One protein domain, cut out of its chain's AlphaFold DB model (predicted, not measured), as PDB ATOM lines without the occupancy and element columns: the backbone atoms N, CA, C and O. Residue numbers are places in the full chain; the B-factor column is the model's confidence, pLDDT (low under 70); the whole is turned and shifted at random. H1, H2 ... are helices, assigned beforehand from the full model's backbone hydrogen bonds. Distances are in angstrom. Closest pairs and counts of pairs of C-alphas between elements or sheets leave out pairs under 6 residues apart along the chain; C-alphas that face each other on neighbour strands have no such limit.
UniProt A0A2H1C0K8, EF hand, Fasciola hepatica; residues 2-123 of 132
ATOM      1  N   ASP A   2     130.986  71.439 136.390       44.38
ATOM      2  CA  ASP A   2     131.948  72.547 136.393       44.38
ATOM      3  C   ASP A   2     132.159  73.090 134.974       44.38
ATOM      4  O   ASP A   2     132.851  72.496 134.148       44.38
ATOM      5  N   PHE A   3     131.572  74.256 134.700       53.50
ATOM      6  CA  PHE A   3     131.652  74.968 133.417       53.50
ATOM      7  C   PHE A   3     133.070  75.455 133.044       53.50
ATOM      8  O   PHE A   3     133.292  75.877 131.909       53.50
ATOM      9  N   SER A   4     134.049  75.377 133.954       54.19
ATOM     10  CA  SER A   4     135.425  75.849 133.721       54.19
ATOM     11  C   SER A   4     136.175  75.086 132.620       54.19
ATOM     12  O   SER A   4     137.102  75.639 132.032       54.19
ATOM     13  N   PHE A   5     135.776  73.852 132.289       54.75
ATOM     14  CA  PHE A   5     136.427  73.066 131.232       54.75
ATOM     15  C   PHE A   5     136.020  73.458 129.802       54.75
ATOM     16  O   PHE A   5     136.742  73.104 128.875       54.75
ATOM     17  N   MET A   6     134.922  74.197 129.589       53.91
ATOM     18  CA  MET A   6     134.450  74.557 128.236       53.91
ATOM     19  C   MET A   6     135.138  75.783 127.615       53.91
ATOM     20  O   MET A   6     134.935  76.066 126.438       53.91
ATOM     21  N   LEU A   7     135.953  76.524 128.371       59.09
ATOM     22  CA  LEU A   7     136.670  77.696 127.843       59.09
ATOM     23  C   LEU A   7     137.910  77.328 127.019       59.09
ATOM     24  O   LEU A   7     138.444  78.171 126.298       59.09
ATOM     25  N   GLN A   8     138.376  76.084 127.119       71.50
ATOM     26  CA  GLN A   8     139.505  75.595 126.346       71.50
ATOM     27  C   GLN A   8     138.980  74.957 125.057       71.50
ATOM     28  O   GLN A   8     138.161  74.047 125.096       71.50
ATOM     29  N   GLY A   9     139.404  75.475 123.904       80.00
ATOM     30  CA  GLY A   9     139.080  74.877 122.611       80.00
ATOM     31  C   GLY A   9     139.928  73.637 122.322       80.00
ATOM     32  O   GLY A   9     140.979  73.425 122.928       80.00
ATOM     33  N   ILE A  10     139.501  72.847 121.337       85.69
ATOM     34  CA  ILE A  10     140.265  71.699 120.835       85.69
ATOM     35  C   ILE A  10     141.330  72.204 119.852       85.69
ATOM     36  O   ILE A  10     141.021  72.941 118.913       85.69
ATOM     37  N   SER A  11     142.588  71.803 120.047       90.44
ATOM     38  CA  SER A  11     143.663  72.120 119.104       90.44
ATOM     39  C   SER A  11     143.534  71.293 117.823       90.44
ATOM     40  O   SER A  11     143.043  70.165 117.838       90.44
ATOM     41  N   TYR A  12     144.064  71.801 116.705       88.81
ATOM     42  CA  TYR A  12     144.155  71.024 115.464       88.81
ATOM     43  C   TYR A  12     144.870  69.682 115.674       88.81
ATOM     44  O   TYR A  12     144.497  68.686 115.061       88.81
ATOM     45  N   ARG A  13     145.877  69.642 116.557       89.00
ATOM     46  CA  ARG A  13     146.614  68.409 116.847       89.00
ATOM     47  C   ARG A  13     145.734  67.361 117.523       89.00
ATOM     48  O   ARG A  13     145.685  66.235 117.048       89.00
ATOM     49  N   ASP A  14     144.979  67.767 118.542       88.69
ATOM     50  CA  ASP A  14     144.025  66.892 119.232       88.69
ATOM     51  C   ASP A  14     142.972  66.355 118.252       88.69
ATOM     52  O   ASP A  14     142.652  65.167 118.251       88.69
ATOM     53  N   PHE A  15     142.475  67.219 117.362       88.38
ATOM     54  CA  PHE A  15     141.537  66.820 116.316       88.38
ATOM     55  C   PHE A  15     142.154  65.836 115.309       88.38
ATOM     56  O   PHE A  15     141.507  64.863 114.923       88.38
ATOM     57  N   ALA A  16     143.393  66.071 114.871       89.56
ATOM     58  CA  ALA A  16     144.087  65.204 113.923       89.56
ATOM     59  C   ALA A  16     144.372  63.817 114.518       89.56
ATOM     60  O   ALA A  16     144.152  62.810 113.837       89.56
ATOM     61  N   ASP A  17     144.792  63.767 115.784       90.19
ATOM     62  CA  ASP A  17     145.047  62.530 116.523       90.19
ATOM     63  C   ASP A  17     143.745  61.742 116.731       90.19
ATOM     64  O   ASP A  17     143.690  60.536 116.478       90.19
ATOM     65  N   PHE A  18     142.650  62.429 117.070       88.31
ATOM     66  CA  PHE A  18     141.325  61.814 117.132       88.31
ATOM     67  C   PHE A  18     140.870  61.270 115.775       88.31
ATOM     68  O   PHE A  18     140.356  60.161 115.679       88.31
ATOM     69  N   ASN A  19     141.095  62.015 114.693       86.94
ATOM     70  CA  ASN A  19     140.753  61.561 113.348       86.94
ATOM     71  C   ASN A  19     141.578  60.329 112.928       86.94
ATOM     72  O   ASN A  19     141.094  59.481 112.180       86.94
ATOM     73  N   LEU A  20     142.817  60.201 113.410       88.62
ATOM     74  CA  LEU A  20     143.613  58.995 113.196       88.62
ATOM     75  C   LEU A  20     142.991  57.779 113.892       88.62
ATOM     76  O   LEU A  20     142.895  56.730 113.265       88.62
ATOM     77  N   LEU A  21     142.485  57.945 115.119       87.12
ATOM     78  CA  LEU A  21     141.715  56.906 115.808       87.12
ATOM     79  C   LEU A  21     140.453  56.513 115.029       87.12
ATOM     80  O   LEU A  21     140.165  55.331 114.864       87.12
ATOM     81  N   LEU A  22     139.710  57.496 114.510       85.50
ATOM     82  CA  LEU A  22     138.504  57.226 113.722       85.50
ATOM     83  C   LEU A  22     138.808  56.431 112.448       85.50
ATOM     84  O   LEU A  22     138.005  55.601 112.033       85.50
ATOM     85  N   ARG A  23     139.972  56.644 111.823       84.06
ATOM     86  CA  ARG A  23     140.367  55.893 110.622       84.06
ATOM     87  C   ARG A  23     140.498  54.388 110.868       84.06
ATOM     88  O   ARG A  23     140.247  53.629 109.937       84.06
ATOM     89  N   SER A  24     140.820  53.962 112.089       83.56
ATOM     90  CA  SER A  24     140.907  52.552 112.494       83.56
ATOM     91  C   SER A  24     139.719  52.097 113.354       83.56
ATOM     92  O   SER A  24     139.852  51.210 114.196       83.56
ATOM     93  N   ILE A  25     138.515  52.644 113.121       82.88
ATOM     94  CA  ILE A  25     137.329  52.309 113.929       82.88
ATOM     95  C   ILE A  25     136.974  50.813 113.917       82.88
ATOM     96  O   ILE A  25     136.400  50.336 114.884       82.88
ATOM     97  N   SER A  26     137.327  50.056 112.869       83.06
ATOM     98  CA  SER A  26     137.111  48.597 112.818       83.06
ATOM     99  C   SER A  26     137.911  47.849 113.889       83.06
ATOM    100  O   SER A  26     137.431  46.883 114.484       83.06
ATOM    101  N   ASP A  27     139.130  48.309 114.158       85.62
ATOM    102  CA  ASP A  27     140.011  47.697 115.149       85.62
ATOM    103  C   ASP A  27     139.602  48.137 116.560       85.62
ATOM    104  O   ASP A  27     139.555  47.324 117.484       85.62
ATOM    105  N   VAL A  28     139.206  49.408 116.705       83.88
ATOM    106  CA  VAL A  28     138.618  49.954 117.938       83.88
ATOM    107  C   VAL A  28     137.333  49.209 118.300       83.88
ATOM    108  O   VAL A  28     137.166  48.808 119.445       83.88
ATOM    109  N   ASP A  29     136.454  48.974 117.329       84.00
ATOM    110  CA  ASP A  29     135.216  48.212 117.481       84.00
ATOM    111  C   ASP A  29     135.479  46.799 118.012       84.00
ATOM    112  O   ASP A  29     134.887  46.367 119.001       84.00
ATOM    113  N   THR A  30     136.441  46.106 117.405       83.94
ATOM    114  CA  THR A  30     136.846  44.766 117.837       83.94
ATOM    115  C   THR A  30     137.364  44.785 119.279       83.94
ATOM    116  O   THR A  30     136.918  43.990 120.107       83.94
ATOM    117  N   ALA A  31     138.252  45.727 119.612       83.38
ATOM    118  CA  ALA A  31     138.812  45.868 120.957       83.38
ATOM    119  C   ALA A  31     137.737  46.188 122.012       83.38
ATOM    120  O   ALA A  31     137.706  45.581 123.084       83.38
ATOM    121  N   LEU A  32     136.819  47.102 121.696       80.56
ATOM    122  CA  LEU A  32     135.729  47.487 122.590       80.56
ATOM    123  C   LEU A  32     134.674  46.382 122.726       80.56
ATOM    124  O   LEU A  32     134.117  46.221 123.809       80.56
ATOM    125  N   THR A  33     134.446  45.576 121.684       80.56
ATOM    126  CA  THR A  33     133.568  44.397 121.755       80.56
ATOM    127  C   THR A  33     134.095  43.391 122.775       80.56
ATOM    128  O   THR A  33     133.328  42.912 123.610       80.56
ATOM    129  N   PHE A  34     135.403  43.109 122.770       80.06
ATOM    130  CA  PHE A  34     136.014  42.225 123.769       80.06
ATOM    131  C   PHE A  34     135.842  42.756 125.197       80.06
ATOM    132  O   PHE A  34     135.540  41.982 126.104       80.06
ATOM    133  N   HIS A  35     135.984  44.069 125.401       76.38
ATOM    134  CA  HIS A  35     135.740  44.688 126.707       76.38
ATOM    135  C   HIS A  35     134.268  44.638 127.126       76.38
ATOM    136  O   HIS A  35     133.976  44.311 128.276       76.38
ATOM    137  N   HIS A  36     133.339  44.866 126.198       79.38
ATOM    138  CA  HIS A  36     131.909  44.778 126.479       79.38
ATOM    139  C   HIS A  36     131.473  43.347 126.830       79.38
ATOM    140  O   HIS A  36     130.708  43.149 127.772       79.38
ATOM    141  N   MET A  37     132.004  42.335 126.133       77.69
ATOM    142  CA  MET A  37     131.744  40.920 126.443       77.69
ATOM    143  C   MET A  37     132.238  40.511 127.835       77.69
ATOM    144  O   MET A  37     131.678  39.595 128.432       77.69
ATOM    145  N   ALA A  38     133.250  41.197 128.373       79.06
ATOM    146  CA  ALA A  38     133.727  40.994 129.739       79.06
ATOM    147  C   ALA A  38     132.822  41.648 130.807       79.06
ATOM    148  O   ALA A  38     133.119  41.549 131.996       79.06
ATOM    149  N   GLY A  39     131.730  42.310 130.404       70.12
ATOM    150  CA  GLY A  39     130.811  43.008 131.306       70.12
ATOM    151  C   GLY A  39     131.360  44.330 131.846       70.12
ATOM    152  O   GLY A  39     130.831  44.843 132.829       70.12
ATOM    153  N   ALA A  40     132.416  44.874 131.233       74.31
ATOM    154  CA  ALA A  40     133.006  46.148 131.621       74.31
ATOM    155  C   ALA A  40     132.399  47.307 130.816       74.31
ATOM    156  O   ALA A  40     132.199  47.202 129.602       74.31
ATOM    157  N   ALA A  41     132.133  48.420 131.497       72.44
ATOM    158  CA  ALA A  41     131.786  49.681 130.858       72.44
ATOM    159  C   ALA A  41     133.037  50.375 130.295       72.44
ATOM    160  O   ALA A  41     134.165  50.119 130.733       72.44
ATOM    161  N   ILE A  42     132.854  51.232 129.286       80.69
ATOM    162  CA  ILE A  42     133.969  51.943 128.660       80.69
ATOM    163  C   ILE A  42     134.163  53.265 129.396       80.69
ATOM    164  O   ILE A  42     133.511  54.266 129.107       80.69
ATOM    165  N   ASP A  43     135.112  53.263 130.327       85.69
ATOM    166  CA  ASP A  43     135.536  54.468 131.031       85.69
ATOM    167  C   ASP A  43     136.511  55.306 130.190       85.69
ATOM    168  O   ASP A  43     137.153  54.832 129.244       85.69
ATOM    169  N   GLN A  44     136.706  56.566 130.589       86.00
ATOM    170  CA  GLN A  44     137.656  57.489 129.951       86.00
ATOM    171  C   GLN A  44     139.084  56.921 129.884       86.00
ATOM    172  O   GLN A  44     139.804  57.124 128.902       86.00
ATOM    173  N   ALA A  45     139.495  56.177 130.916       86.00
ATOM    174  CA  ALA A  45     140.793  55.508 130.965       86.00
ATOM    175  C   ALA A  45     140.903  54.389 129.918       86.00
ATOM    176  O   ALA A  45     141.930  54.271 129.246       86.00
ATOM    177  N   THR A  46     139.830  53.619 129.736       85.88
ATOM    178  CA  THR A  46     139.743  52.549 128.739       85.88
ATOM    179  C   THR A  46     139.826  53.126 127.333       85.88
ATOM    180  O   THR A  46     140.644  52.666 126.539       85.88
ATOM    181  N   LEU A  47     139.075  54.194 127.037       84.75
ATOM    182  CA  LEU A  47     139.136  54.851 125.727       84.75
ATOM    183  C   LEU A  47     140.544  55.384 125.424       84.75
ATOM    184  O   LEU A  47     141.048  55.213 124.315       84.75
ATOM    185  N   LYS A  48     141.210  55.984 126.420       89.31
ATOM    186  CA  LYS A  48     142.598  56.446 126.280       89.31
ATOM    187  C   LYS A  48     143.550  55.295 125.965       89.31
ATOM    188  O   LYS A  48     144.412  55.431 125.097       89.31
ATOM    189  N   HIS A  49     143.397  54.174 126.665       88.56
ATOM    190  CA  HIS A  49     144.233  53.002 126.457       88.56
ATOM    191  C   HIS A  49     144.002  52.383 125.075       88.56
ATOM    192  O   HIS A  49     144.959  52.102 124.363       88.56
ATOM    193  N   VAL A  50     142.745  52.264 124.645       86.12
ATOM    194  CA  VAL A  50     142.388  51.785 123.303       86.12
ATOM    195  C   VAL A  50     142.958  52.708 122.224       86.12
ATOM    196  O   VAL A  50     143.510  52.218 121.242       86.12
ATOM    197  N   ALA A  51     142.918  54.027 122.420       88.06
ATOM    198  CA  ALA A  51     143.501  54.975 121.474       88.06
ATOM    199  C   ALA A  51     145.024  54.812 121.321       88.06
ATOM    200  O   ALA A  51     145.548  54.863 120.204       88.06
ATOM    201  N   GLN A  52     145.726  54.545 122.425       89.25
ATOM    202  CA  GLN A  52     147.157  54.239 122.405       89.25
ATOM    203  C   GLN A  52     147.451  52.871 121.782       89.25
ATOM    204  O   GLN A  52     148.386  52.752 121.002       89.25
ATOM    205  N   THR A  53     146.656  51.848 122.074       87.44
ATOM    206  CA  THR A  53     146.918  50.486 121.592       87.44
ATOM    207  C   THR A  53     146.578  50.317 120.111       87.44
ATOM    208  O   THR A  53     147.324  49.672 119.382       87.44
ATOM    209  N   VAL A  54     145.469  50.901 119.649       85.50
ATOM    210  CA  VAL A  54     144.949  50.687 118.289       85.50
ATOM    211  C   VAL A  54     145.506  51.695 117.289       85.50
ATOM    212  O   VAL A  54     145.836  51.334 116.163       85.50
ATOM    213  N   ALA A  55     145.611  52.967 117.677       84.69
ATOM    214  CA  ALA A  55     146.026  54.038 116.771       84.69
ATOM    215  C   ALA A  55     147.391  54.644 117.133       84.69
ATOM    216  O   ALA A  55     147.882  55.502 116.401       84.69
ATOM    217  N   ASN A  56     148.022  54.199 118.229       88.38
ATOM    218  CA  ASN A  56     149.289  54.734 118.734       88.38
ATOM    219  C   ASN A  56     149.272  56.263 118.907       88.38
ATOM    220  O   ASN A  56     150.277  56.945 118.695       88.38
ATOM    221  N   VAL A  57     148.112  56.803 119.294       88.00
ATOM    222  CA  VAL A  57     147.897  58.231 119.558       88.00
ATOM    223  C   VAL A  57     147.606  58.465 121.028       88.00
ATOM    224  O   VAL A  57     146.989  57.644 121.705       88.00
ATOM    225  N   ASN A  58     148.038  59.616 121.532       89.00
ATOM    226  CA  ASN A  58     147.760  60.027 122.898       89.00
ATOM    227  C   ASN A  58     146.714  61.139 122.889       89.00
ATOM    228  O   ASN A  58     147.018  62.274 122.534       89.00
ATOM    229  N   LEU A  59     145.487  60.808 123.283       88.31
ATOM    230  CA  LEU A  59     144.398  61.775 123.350       88.31
ATOM    231  C   LEU A  59     144.508  62.636 124.616       88.31
ATOM    232  O   LEU A  59     144.745  62.131 125.719       88.31
ATOM    233  N   SER A  60     144.297  63.943 124.454       89.38
ATOM    234  CA  SER A  60     144.232  64.892 125.567       89.38
ATOM    235  C   SER A  60     143.045  64.581 126.499       89.38
ATOM    236  O   SER A  60     141.956  64.277 126.007       89.38
ATOM    237  N   PRO A  61     143.195  64.703 127.835       87.75
ATOM    238  CA  PRO A  61     142.093  64.499 128.781       87.75
ATOM    239  C   PRO A  61     140.874  65.384 128.498       87.75
ATOM    240  O   PRO A  61     139.740  64.936 128.640       87.75
ATOM    241  N   HIS A  62     141.099  66.624 128.049       88.44
ATOM    242  CA  HIS A  62     140.016  67.538 127.690       88.44
ATOM    243  C   HIS A  62     139.212  67.017 126.490       88.44
ATOM    244  O   HIS A  62     137.986  66.999 126.533       88.44
ATOM    245  N   LEU A  63     139.897  66.523 125.453       88.62
ATOM    246  CA  LEU A  63     139.252  65.939 124.279       88.62
ATOM    247  C   LEU A  63     138.409  64.715 124.655       88.62
ATOM    248  O   LEU A  63     137.283  64.594 124.187       88.62
ATOM    249  N   ILE A  64     138.936  63.827 125.505       88.44
ATOM    250  CA  ILE A  64     138.198  62.647 125.979       88.44
ATOM    251  C   ILE A  64     136.924  63.081 126.704       88.44
ATOM    252  O   ILE A  64     135.859  62.551 126.414       88.44
ATOM    253  N   ASN A  65     137.013  64.081 127.580       86.75
ATOM    254  CA  ASN A  65     135.847  64.587 128.296       86.75
ATOM    255  C   ASN A  65     134.780  65.136 127.330       86.75
ATOM    256  O   ASN A  65     133.623  64.751 127.420       86.75
ATOM    257  N   VAL A  66     135.179  65.942 126.336       86.88
ATOM    258  CA  VAL A  66     134.255  66.456 125.306       86.88
ATOM    259  C   VAL A  66     133.598  65.325 124.512       86.88
ATOM    260  O   VAL A  66     132.410  65.397 124.211       86.88
ATOM    261  N   VAL A  67     134.355  64.279 124.167       85.81
ATOM    262  CA  VAL A  67     133.824  63.095 123.476       85.81
ATOM    263  C   VAL A  67     132.795  62.383 124.354       85.81
ATOM    264  O   VAL A  67     131.711  62.089 123.865       85.81
ATOM    265  N   PHE A  68     133.088  62.163 125.637       85.56
ATOM    266  CA  PHE A  68     132.134  61.564 126.573       85.56
ATOM    267  C   PHE A  68     130.870  62.417 126.694       85.56
ATOM    268  O   PHE A  68     129.795  61.911 126.424       85.56
ATOM    269  N   THR A  69     130.982  63.726 126.934       83.19
ATOM    270  CA  THR A  69     129.813  64.624 127.015       83.19
ATOM    271  C   THR A  69     128.985  64.679 125.722       83.19
ATOM    272  O   THR A  69     127.815  65.033 125.759       83.19
ATOM    273  N   LEU A  70     129.575  64.380 124.559       83.25
ATOM    274  CA  LEU A  70     128.859  64.408 123.280       83.25
ATOM    275  C   LEU A  70     128.117  63.101 122.971       83.25
ATOM    276  O   LEU A  70     127.131  63.136 122.234       83.25
ATOM    277  N   PHE A  71     128.641  61.966 123.432       80.25
ATOM    278  CA  PHE A  71     128.140  60.634 123.075       80.25
ATOM    279  C   PHE A  71     127.446  59.905 124.230       80.25
ATOM    280  O   PHE A  71     126.790  58.904 123.971       80.25
ATOM    281  N   ASP A  72     127.591  60.384 125.461       81.94
ATOM    282  CA  ASP A  72     126.846  59.918 126.629       81.94
ATOM    283  C   ASP A  72     125.397  60.438 126.533       81.94
ATOM    284  O   ASP A  72     125.150  61.643 126.608       81.94
ATOM    285  N   GLU A  73     124.440  59.542 126.255       78.00
ATOM    286  CA  GLU A  73     123.015  59.892 126.130       78.00
ATOM    287  C   GLU A  73     122.298  59.909 127.486       78.00
ATOM    288  O   GLU A  73     121.256  60.555 127.627       78.00
ATOM    289  N   ASN A  74     122.818  59.169 128.466       80.75
ATOM    290  CA  ASN A  74     122.198  58.944 129.768       80.75
ATOM    291  C   ASN A  74     122.895  59.688 130.920       80.75
ATOM    292  O   ASN A  74     122.435  59.573 132.061       80.75
ATOM    293  N   ASP A  75     123.932  60.475 130.621       77.25
ATOM    294  CA  ASP A  75     124.746  61.252 131.561       77.25
ATOM    295  C   ASP A  75     125.289  60.391 132.723       77.25
ATOM    296  O   ASP A  75     125.441  60.863 133.857       77.25
ATOM    297  N   ASP A  76     125.554  59.103 132.472       81.12
ATOM    298  CA  ASP A  76     126.066  58.185 133.496       81.12
ATOM    299  C   ASP A  76     127.600  58.238 133.633       81.12
ATOM    300  O   ASP A  76     128.176  57.656 134.561       81.12
ATOM    301  N   GLY A  77     128.263  59.002 132.755       75.75
ATOM    302  CA  GLY A  77     129.709  59.182 132.714       75.75
ATOM    303  C   GLY A  77     130.461  57.987 132.129       75.75
ATOM    304  O   GLY A  77     131.698  57.975 132.168       75.75
ATOM    305  N   GLN A  78     129.747  56.999 131.598       80.50
ATOM    306  CA  GLN A  78     130.267  55.803 130.956       80.50
ATOM    307  C   GLN A  78     129.805  55.792 129.500       80.50
ATOM    308  O   GLN A  78     128.724  56.244 129.156       80.50
ATOM    309  N   LEU A  79     130.641  55.270 128.608       77.94
ATOM    310  CA  LEU A  79     130.205  55.030 127.237       77.94
ATOM    311  C   LEU A  79     129.842  53.562 127.089       77.94
ATOM    312  O   LEU A  79     130.671  52.667 127.279       77.94
ATOM    313  N   SER A  80     128.603  53.286 126.704       74.00
ATOM    314  CA  SER A  80     128.258  51.957 126.239       74.00
ATOM    315  C   SER A  80     128.844  51.724 124.846       74.00
ATOM    316  O   SER A  80     129.032  52.627 124.023       74.00
ATOM    317  N   TYR A  81     129.101  50.453 124.544       73.19
ATOM    318  CA  TYR A  81     129.548  50.037 123.218       73.19
ATOM    319  C   TYR A  81     128.599  50.523 122.105       73.19
ATOM    320  O   TYR A  81     129.050  50.895 121.020       73.19
ATOM    321  N   ARG A  82     127.286  50.573 122.376       72.81
ATOM    322  CA  ARG A  82     126.274  51.010 121.404       72.81
ATOM    323  C   ARG A  82     126.331  52.512 121.127       72.81
ATOM    324  O   ARG A  82     126.262  52.884 119.957       72.81
ATOM    325  N   GLU A  83     126.496  53.336 122.158       75.75
ATOM    326  CA  GLU A  83     126.582  54.800 122.034       75.75
ATOM    327  C   GLU A  83     127.825  55.223 121.257       75.75
ATOM    328  O   GLU A  83     127.756  56.021 120.323       75.75
ATOM    329  N   PHE A  84     128.971  54.618 121.570       75.50
ATOM    330  CA  PHE A  84     130.220  54.992 120.927       75.50
ATOM    331  C   PHE A  84     130.338  54.408 119.510       75.50
ATOM    332  O   PHE A  84     130.372  55.141 118.519       75.50
ATOM    333  N   VAL A  85     130.365  53.079 119.369       74.62
ATOM    334  CA  VAL A  85     130.627  52.430 118.072       74.62
ATOM    335  C   VAL A  85     129.483  52.664 117.088       74.62
ATOM    336  O   VAL A  85     129.735  52.901 115.901       74.62
ATOM    337  N   GLY A  86     128.233  52.625 117.559       71.62
ATOM    338  CA  GLY A  86     127.052  52.808 116.715       71.62
ATOM    339  C   GLY A  86     127.056  54.162 116.008       71.62
ATOM    340  O   GLY A  86     126.870  54.232 114.789       71.62
ATOM    341  N   VAL A  87     127.369  55.231 116.742       73.31
ATOM    342  CA  VAL A  87     127.436  56.586 116.181       73.31
ATOM    343  C   VAL A  87     128.691  56.775 115.325       73.31
ATOM    344  O   VAL A  87     128.631  57.399 114.258       73.31
ATOM    345  N   MET A  88     129.827  56.203 115.736       72.75
ATOM    346  CA  MET A  88     131.080  56.338 114.991       72.75
ATOM    347  C   MET A  88     131.065  55.622 113.641       72.75
ATOM    348  O   MET A  88     131.511  56.209 112.652       72.75
ATOM    349  N   ARG A  89     130.482  54.419 113.548       70.56
ATOM    350  CA  ARG A  89     130.280  53.738 112.257       70.56
ATOM    351  C   ARG A  89     129.395  54.556 111.325       70.56
ATOM    352  O   ARG A  89     129.770  54.790 110.176       70.56
ATOM    353  N   HIS A  90     128.269  55.059 111.833       67.31
ATOM    354  CA  HIS A  90     127.343  55.870 111.041       67.31
ATOM    355  C   HIS A  90     127.996  57.137 110.470       67.31
ATOM    356  O   HIS A  90     127.739  57.498 109.318       67.31
ATOM    357  N   ARG A  91     128.871  57.797 111.244       66.75
ATOM    358  CA  ARG A  91     129.618  58.977 110.780       66.75
ATOM    359  C   ARG A  91     130.720  58.631 109.782       66.75
ATOM    360  O   ARG A  91     130.874  59.358 108.801       66.75
ATOM    361  N   LEU A  92     131.465  57.541 109.988       63.28
ATOM    362  CA  LEU A  92     132.571  57.167 109.098       63.28
ATOM    363  C   LEU A  92     132.089  56.829 107.685       63.28
ATOM    364  O   LEU A  92     132.720  57.192 106.692       63.28
ATOM    365  N   LEU A  93     130.924  56.188 107.607       60.72
ATOM    366  CA  LEU A  93     130.288  55.798 106.357       60.72
ATOM    367  C   LEU A  93     129.708  56.990 105.576       60.72
ATOM    368  O   LEU A  93     129.255  56.801 104.455       60.72
ATOM    369  N   ARG A  94     129.706  58.217 106.132       65.81
ATOM    370  CA  ARG A  94     129.136  59.450 105.533       65.81
ATOM    371  C   ARG A  94     127.708  59.296 104.976       65.81
ATOM    372  O   ARG A  94     127.307  60.060 104.106       65.81
ATOM    373  N   GLY A  95     126.950  58.298 105.437       61.25
ATOM    374  CA  GLY A  95     125.650  57.951 104.851       61.25
ATOM    375  C   GLY A  95     125.708  57.301 103.456       61.25
ATOM    376  O   GLY A  95     124.666  57.153 102.828       61.25
ATOM    377  N   LEU A  96     126.888  56.886 102.981       52.97
ATOM    378  CA  LEU A  96     127.104  56.172 101.711       52.97
ATOM    379  C   LEU A  96     126.885  54.654 101.817       52.97
ATOM    380  O   LEU A  96     126.951  53.959 100.808       52.97
ATOM    381  N   ASP A  97     126.596  54.139 103.014       55.12
ATOM    382  CA  ASP A  97     126.325  52.708 103.237       55.12
ATOM    383  C   ASP A  97     124.917  52.280 102.808       55.12
ATOM    384  O   ASP A  97     124.555  51.109 102.883       55.12
ATOM    385  N   LYS A  98     124.105  53.233 102.341       51.59
ATOM    386  CA  LYS A  98     122.913  52.934 101.555       51.59
ATOM    387  C   LYS A  98     123.333  52.915 100.083       51.59
ATOM    388  O   LYS A  98     123.289  53.971  99.447       51.59
ATOM    389  N   PRO A  99     123.741  51.765  99.505       52.12
ATOM    390  CA  PRO A  99     123.691  51.644  98.055       52.12
ATOM    391  C   PRO A  99     122.261  52.007  97.651       52.12
ATOM    392  O   PRO A  99     121.333  51.527  98.301       52.12
ATOM    393  N   MET A 100     122.086  52.884  96.651       52.03
ATOM    394  CA  MET A 100     120.761  53.255  96.129       52.03
ATOM    395  C   MET A 100     119.861  52.026  96.143       52.03
ATOM    396  O   MET A 100     120.251  51.033  95.526       52.03
ATOM    397  N   ASP A 101     118.746  52.092  96.879       56.88
ATOM    398  CA  ASP A 101     117.844  50.987  97.211       56.88
ATOM    399  C   ASP A 101     117.584  50.057  96.015       56.88
ATOM    400  O   ASP A 101     116.595  50.136  95.297       56.88
ATOM    401  N   THR A 102     118.501  49.120  95.806       63.22
ATOM    402  CA  THR A 102     118.420  48.010  94.855       63.22
ATOM    403  C   THR A 102     118.153  46.732  95.643       63.22
ATOM    404  O   THR A 102     118.495  45.631  95.218       63.22
ATOM    405  N   GLY A 103     117.505  46.870  96.808       63.19
ATOM    406  CA  GLY A 103     117.065  45.763  97.653       63.19
ATOM    407  C   GLY A 103     116.191  44.777  96.879       63.19
ATOM    408  O   GLY A 103     116.382  43.572  96.999       63.19
ATOM    409  N   PHE A 104     115.337  45.279  95.980       71.75
ATOM    410  CA  PHE A 104     114.547  44.436  95.081       71.75
ATOM    411  C   PHE A 104     115.404  43.668  94.069       71.75
ATOM    412  O   PHE A 104     115.149  42.493  93.847       71.75
ATOM    413  N   VAL A 105     116.446  44.280  93.496       76.38
ATOM    414  CA  VAL A 105     117.348  43.609  92.538       76.38
ATOM    415  C   VAL A 105     118.192  42.541  93.234       76.38
ATOM    416  O   VAL A 105     118.384  41.451  92.700       76.38
ATOM    417  N   ARG A 106     118.671  42.812  94.456       72.12
ATOM    418  CA  ARG A 106     119.373  41.808  95.269       72.12
ATOM    419  C   ARG A 106     118.448  40.661  95.659       72.12
ATOM    420  O   ARG A 106     118.873  39.513  95.590       72.12
ATOM    421  N   PHE A 107     117.201  40.962  96.020       82.06
ATOM    422  CA  PHE A 107     116.200  39.955  96.356       82.06
ATOM    423  C   PHE A 107     115.852  39.074  95.153       82.06
ATOM    424  O   PHE A 107     115.920  37.853  95.258       82.06
ATOM    425  N   THR A 108     115.556  39.661  93.991       82.38
ATOM    426  CA  THR A 108     115.232  38.888  92.782       82.38
ATOM    427  C   THR A 108     116.421  38.067  92.299       82.38
ATOM    428  O   THR A 108     116.233  36.912  91.928       82.38
ATOM    429  N   ASN A 109     117.643  38.602  92.366       81.62
ATOM    430  CA  ASN A 109     118.854  37.855  92.031       81.62
ATOM    431  C   ASN A 109     119.117  36.708  93.025       81.62
ATOM    432  O   ASN A 109     119.481  35.614  92.610       81.62
ATOM    433  N   ALA A 110     118.889  36.918  94.327       81.19
ATOM    434  CA  ALA A 110     119.008  35.863  95.335       81.19
ATOM    435  C   ALA A 110     117.973  34.748  95.115       81.19
ATOM    436  O   ALA A 110     118.341  33.578  95.070       81.19
ATOM    437  N   VAL A 111     116.703  35.103  94.888       88.38
ATOM    438  CA  VAL A 111     115.635  34.139  94.574       88.38
ATOM    439  C   VAL A 111     115.940  33.386  93.277       88.38
ATOM    440  O   VAL A 111     115.794  32.167  93.232       88.38
ATOM    441  N   TYR A 112     116.413  34.083  92.241       88.50
ATOM    442  CA  TYR A 112     116.798  33.476  90.968       88.50
ATOM    443  C   TYR A 112     117.969  32.499  91.122       88.50
ATOM    444  O   TYR A 112     117.902  31.388  90.601       88.50
ATOM    445  N   ASN A 113     119.016  32.874  91.859       83.94
ATOM    446  CA  ASN A 113     120.177  32.011  92.081       83.94
ATOM    447  C   ASN A 113     119.819  30.786  92.931       83.94
ATOM    448  O   ASN A 113     120.171  29.675  92.542       83.94
ATOM    449  N   CYS A 114     119.037  30.949  94.004       83.00
ATOM    450  CA  CYS A 114     118.559  29.819  94.804       83.00
ATOM    451  C   CYS A 114     117.641  28.885  94.000       83.00
ATOM    452  O   CYS A 114     117.781  27.666  94.082       83.00
ATOM    453  N   ALA A 115     116.727  29.427  93.188       86.62
ATOM    454  CA  ALA A 115     115.864  28.617  92.327       86.62
ATOM    455  C   ALA A 115     116.671  27.884  91.246       86.62
ATOM    456  O   ALA A 115     116.401  26.722  90.950       86.62
ATOM    457  N   LYS A 116     117.692  28.533  90.677       83.75
ATOM    458  CA  LYS A 116     118.606  27.919  89.711       83.75
ATOM    459  C   LYS A 116     119.417  26.787  90.340       83.75
ATOM    460  O   LYS A 116     119.556  25.750  89.701       83.75
ATOM    461  N   GLU A 117     119.917  26.949  91.563       77.12
ATOM    462  CA  GLU A 117     120.617  25.886  92.299       77.12
ATOM    463  C   GLU A 117     119.693  24.703  92.614       77.12
ATOM    464  O   GLU A 117     120.070  23.557  92.373       77.12
ATOM    465  N   GLN A 118     118.452  24.963  93.038       72.56
ATOM    466  CA  GLN A 118     117.460  23.905  93.278       72.56
ATOM    467  C   GLN A 118     117.017  23.191  91.990       72.56
ATOM    468  O   GLN A 118     116.755  21.992  92.018       72.56
ATOM    469  N   LEU A 119     116.966  23.888  90.850       68.19
ATOM    470  CA  LEU A 119     116.637  23.297  89.545       68.19
ATOM    471  C   LEU A 119     117.826  22.568  88.892       68.19
ATOM    472  O   LEU A 119     117.613  21.672  88.073       68.19
ATOM    473  N   HIS A 120     119.069  22.941  89.225       59.22
ATOM    474  CA  HIS A 120     120.284  22.264  88.752       59.22
ATOM    475  C   HIS A 120     120.612  21.006  89.571       59.22
ATOM    476  O   HIS A 120     121.292  20.113  89.067       59.22
ATOM    477  N   TRP A 121     120.081  20.879  90.791       51.62
ATOM    478  CA  TRP A 121     120.021  19.603  91.500       51.62
ATOM    479  C   TRP A 121     118.935  18.719  90.864       51.62
ATOM    480  O   TRP A 121     117.816  18.590  91.354       51.62
ATOM    481  N   LYS A 122     119.248  18.112  89.713       41.72
ATOM    482  CA  LYS A 122     118.494  16.944  89.244       41.72
ATOM    483  C   LYS A 122     118.818  15.768  90.175       41.72
ATOM    484  O   LYS A 122     119.996  15.436  90.300       41.72
ATOM    485  N   PRO A 123     117.821  15.096  90.777       50.78
ATOM    486  CA  PRO A 123     118.071  13.883  91.529       50.78
ATOM    487  C   PRO A 123     118.357  12.766  90.525       50.78
ATOM    488  O   PRO A 123     117.482  12.363  89.757       50.78
TER     489      PRO A 123
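This is residues 2 to 123 of the 132 residues of the protein "EF hand" of Fasciola hepatica (UniProt A0A2H1C0K8). Look first at the longest helix, H7, which sits in an arm, residues 98 to 123, that sticks out from a compact body of six mostly crossed helices. In that body H4 is packed between H2, H3 and H5, H6 lies side by side with H3, and the short H1 lies at the end of the body away from the arm. The printed part has 122 residues with seven named helices, H1 to H7 in chain order, and no named strand; its class is all helix. The whole is only just extended, close to loose, with a radius of gyration of the C-alphas of 20.9 A; it spans 74 by 33 by 30 A, and the arm makes the length.

Find C-alpha 103 at (117.065, 45.763, 97.653); from there H7, residues 103 to 120, runs 25.3 A to C-alpha 120 at (120.284, 22.264, 88.752). Going back along the chain you find H6, residues 81 to 92, 16.1 A long, and H5, residues 61 to 71, 15.6 A. Before them come H4, residues 44 to 55, 16.0 A, and H3, residues 25 to 37, 17.8 A. H2, residues 12 to 23, measures 16.3 A, and H1, residues 3 to 7, begins at C-alpha 3 at (131.652, 74.968, 133.417).

H7 touches no helix, so begin at the hub, H4. H4 and H3 form a helical hairpin at a steep tilt of 44 degrees, opposite ways; their closest C-alphas, of Val 28 and Val 54, are 6.4 A apart. H4 touches H5 with residues 44 to 48 alone, about perpendicular at 78 degrees, closest at the C-alphas of Gln 44 and Ile 64, 6.5 A. At residues 51 to 55 H4 touches H2, closest at the C-alphas of Leu 21 and Ala 55, 5.3 A. H3 touches H6 at a shallow tilt of 11 degrees, opposite ways, with the C-alphas of Asp 29 and Val 85 closest at 6.3 A. H1 and H5 are close but not clearly touching: the closest C-alphas, of Phe 5 and His 62, are 7.5 A apart. Every O i to N i+4 pair is within hydrogen-bond range in H2, H3, H4, H5 and H7, against 7 of 8 in H6 and 0 of 1 in H1, where 1 of 2 O i to N i+3 pairs is within range.

The two C-alphas farthest apart, of Ser 4 and Pro 123, are 76.9 A from each other. Without residues 98 to 123, which stand free, the body spans 35 by 28 by 27 A. The printed part has no cut, and no link between its helices is long. The mean pLDDT of the printed part is 77.2; look for values under 70 at residues 2 to 7, 90 to 103 and 119 to 123.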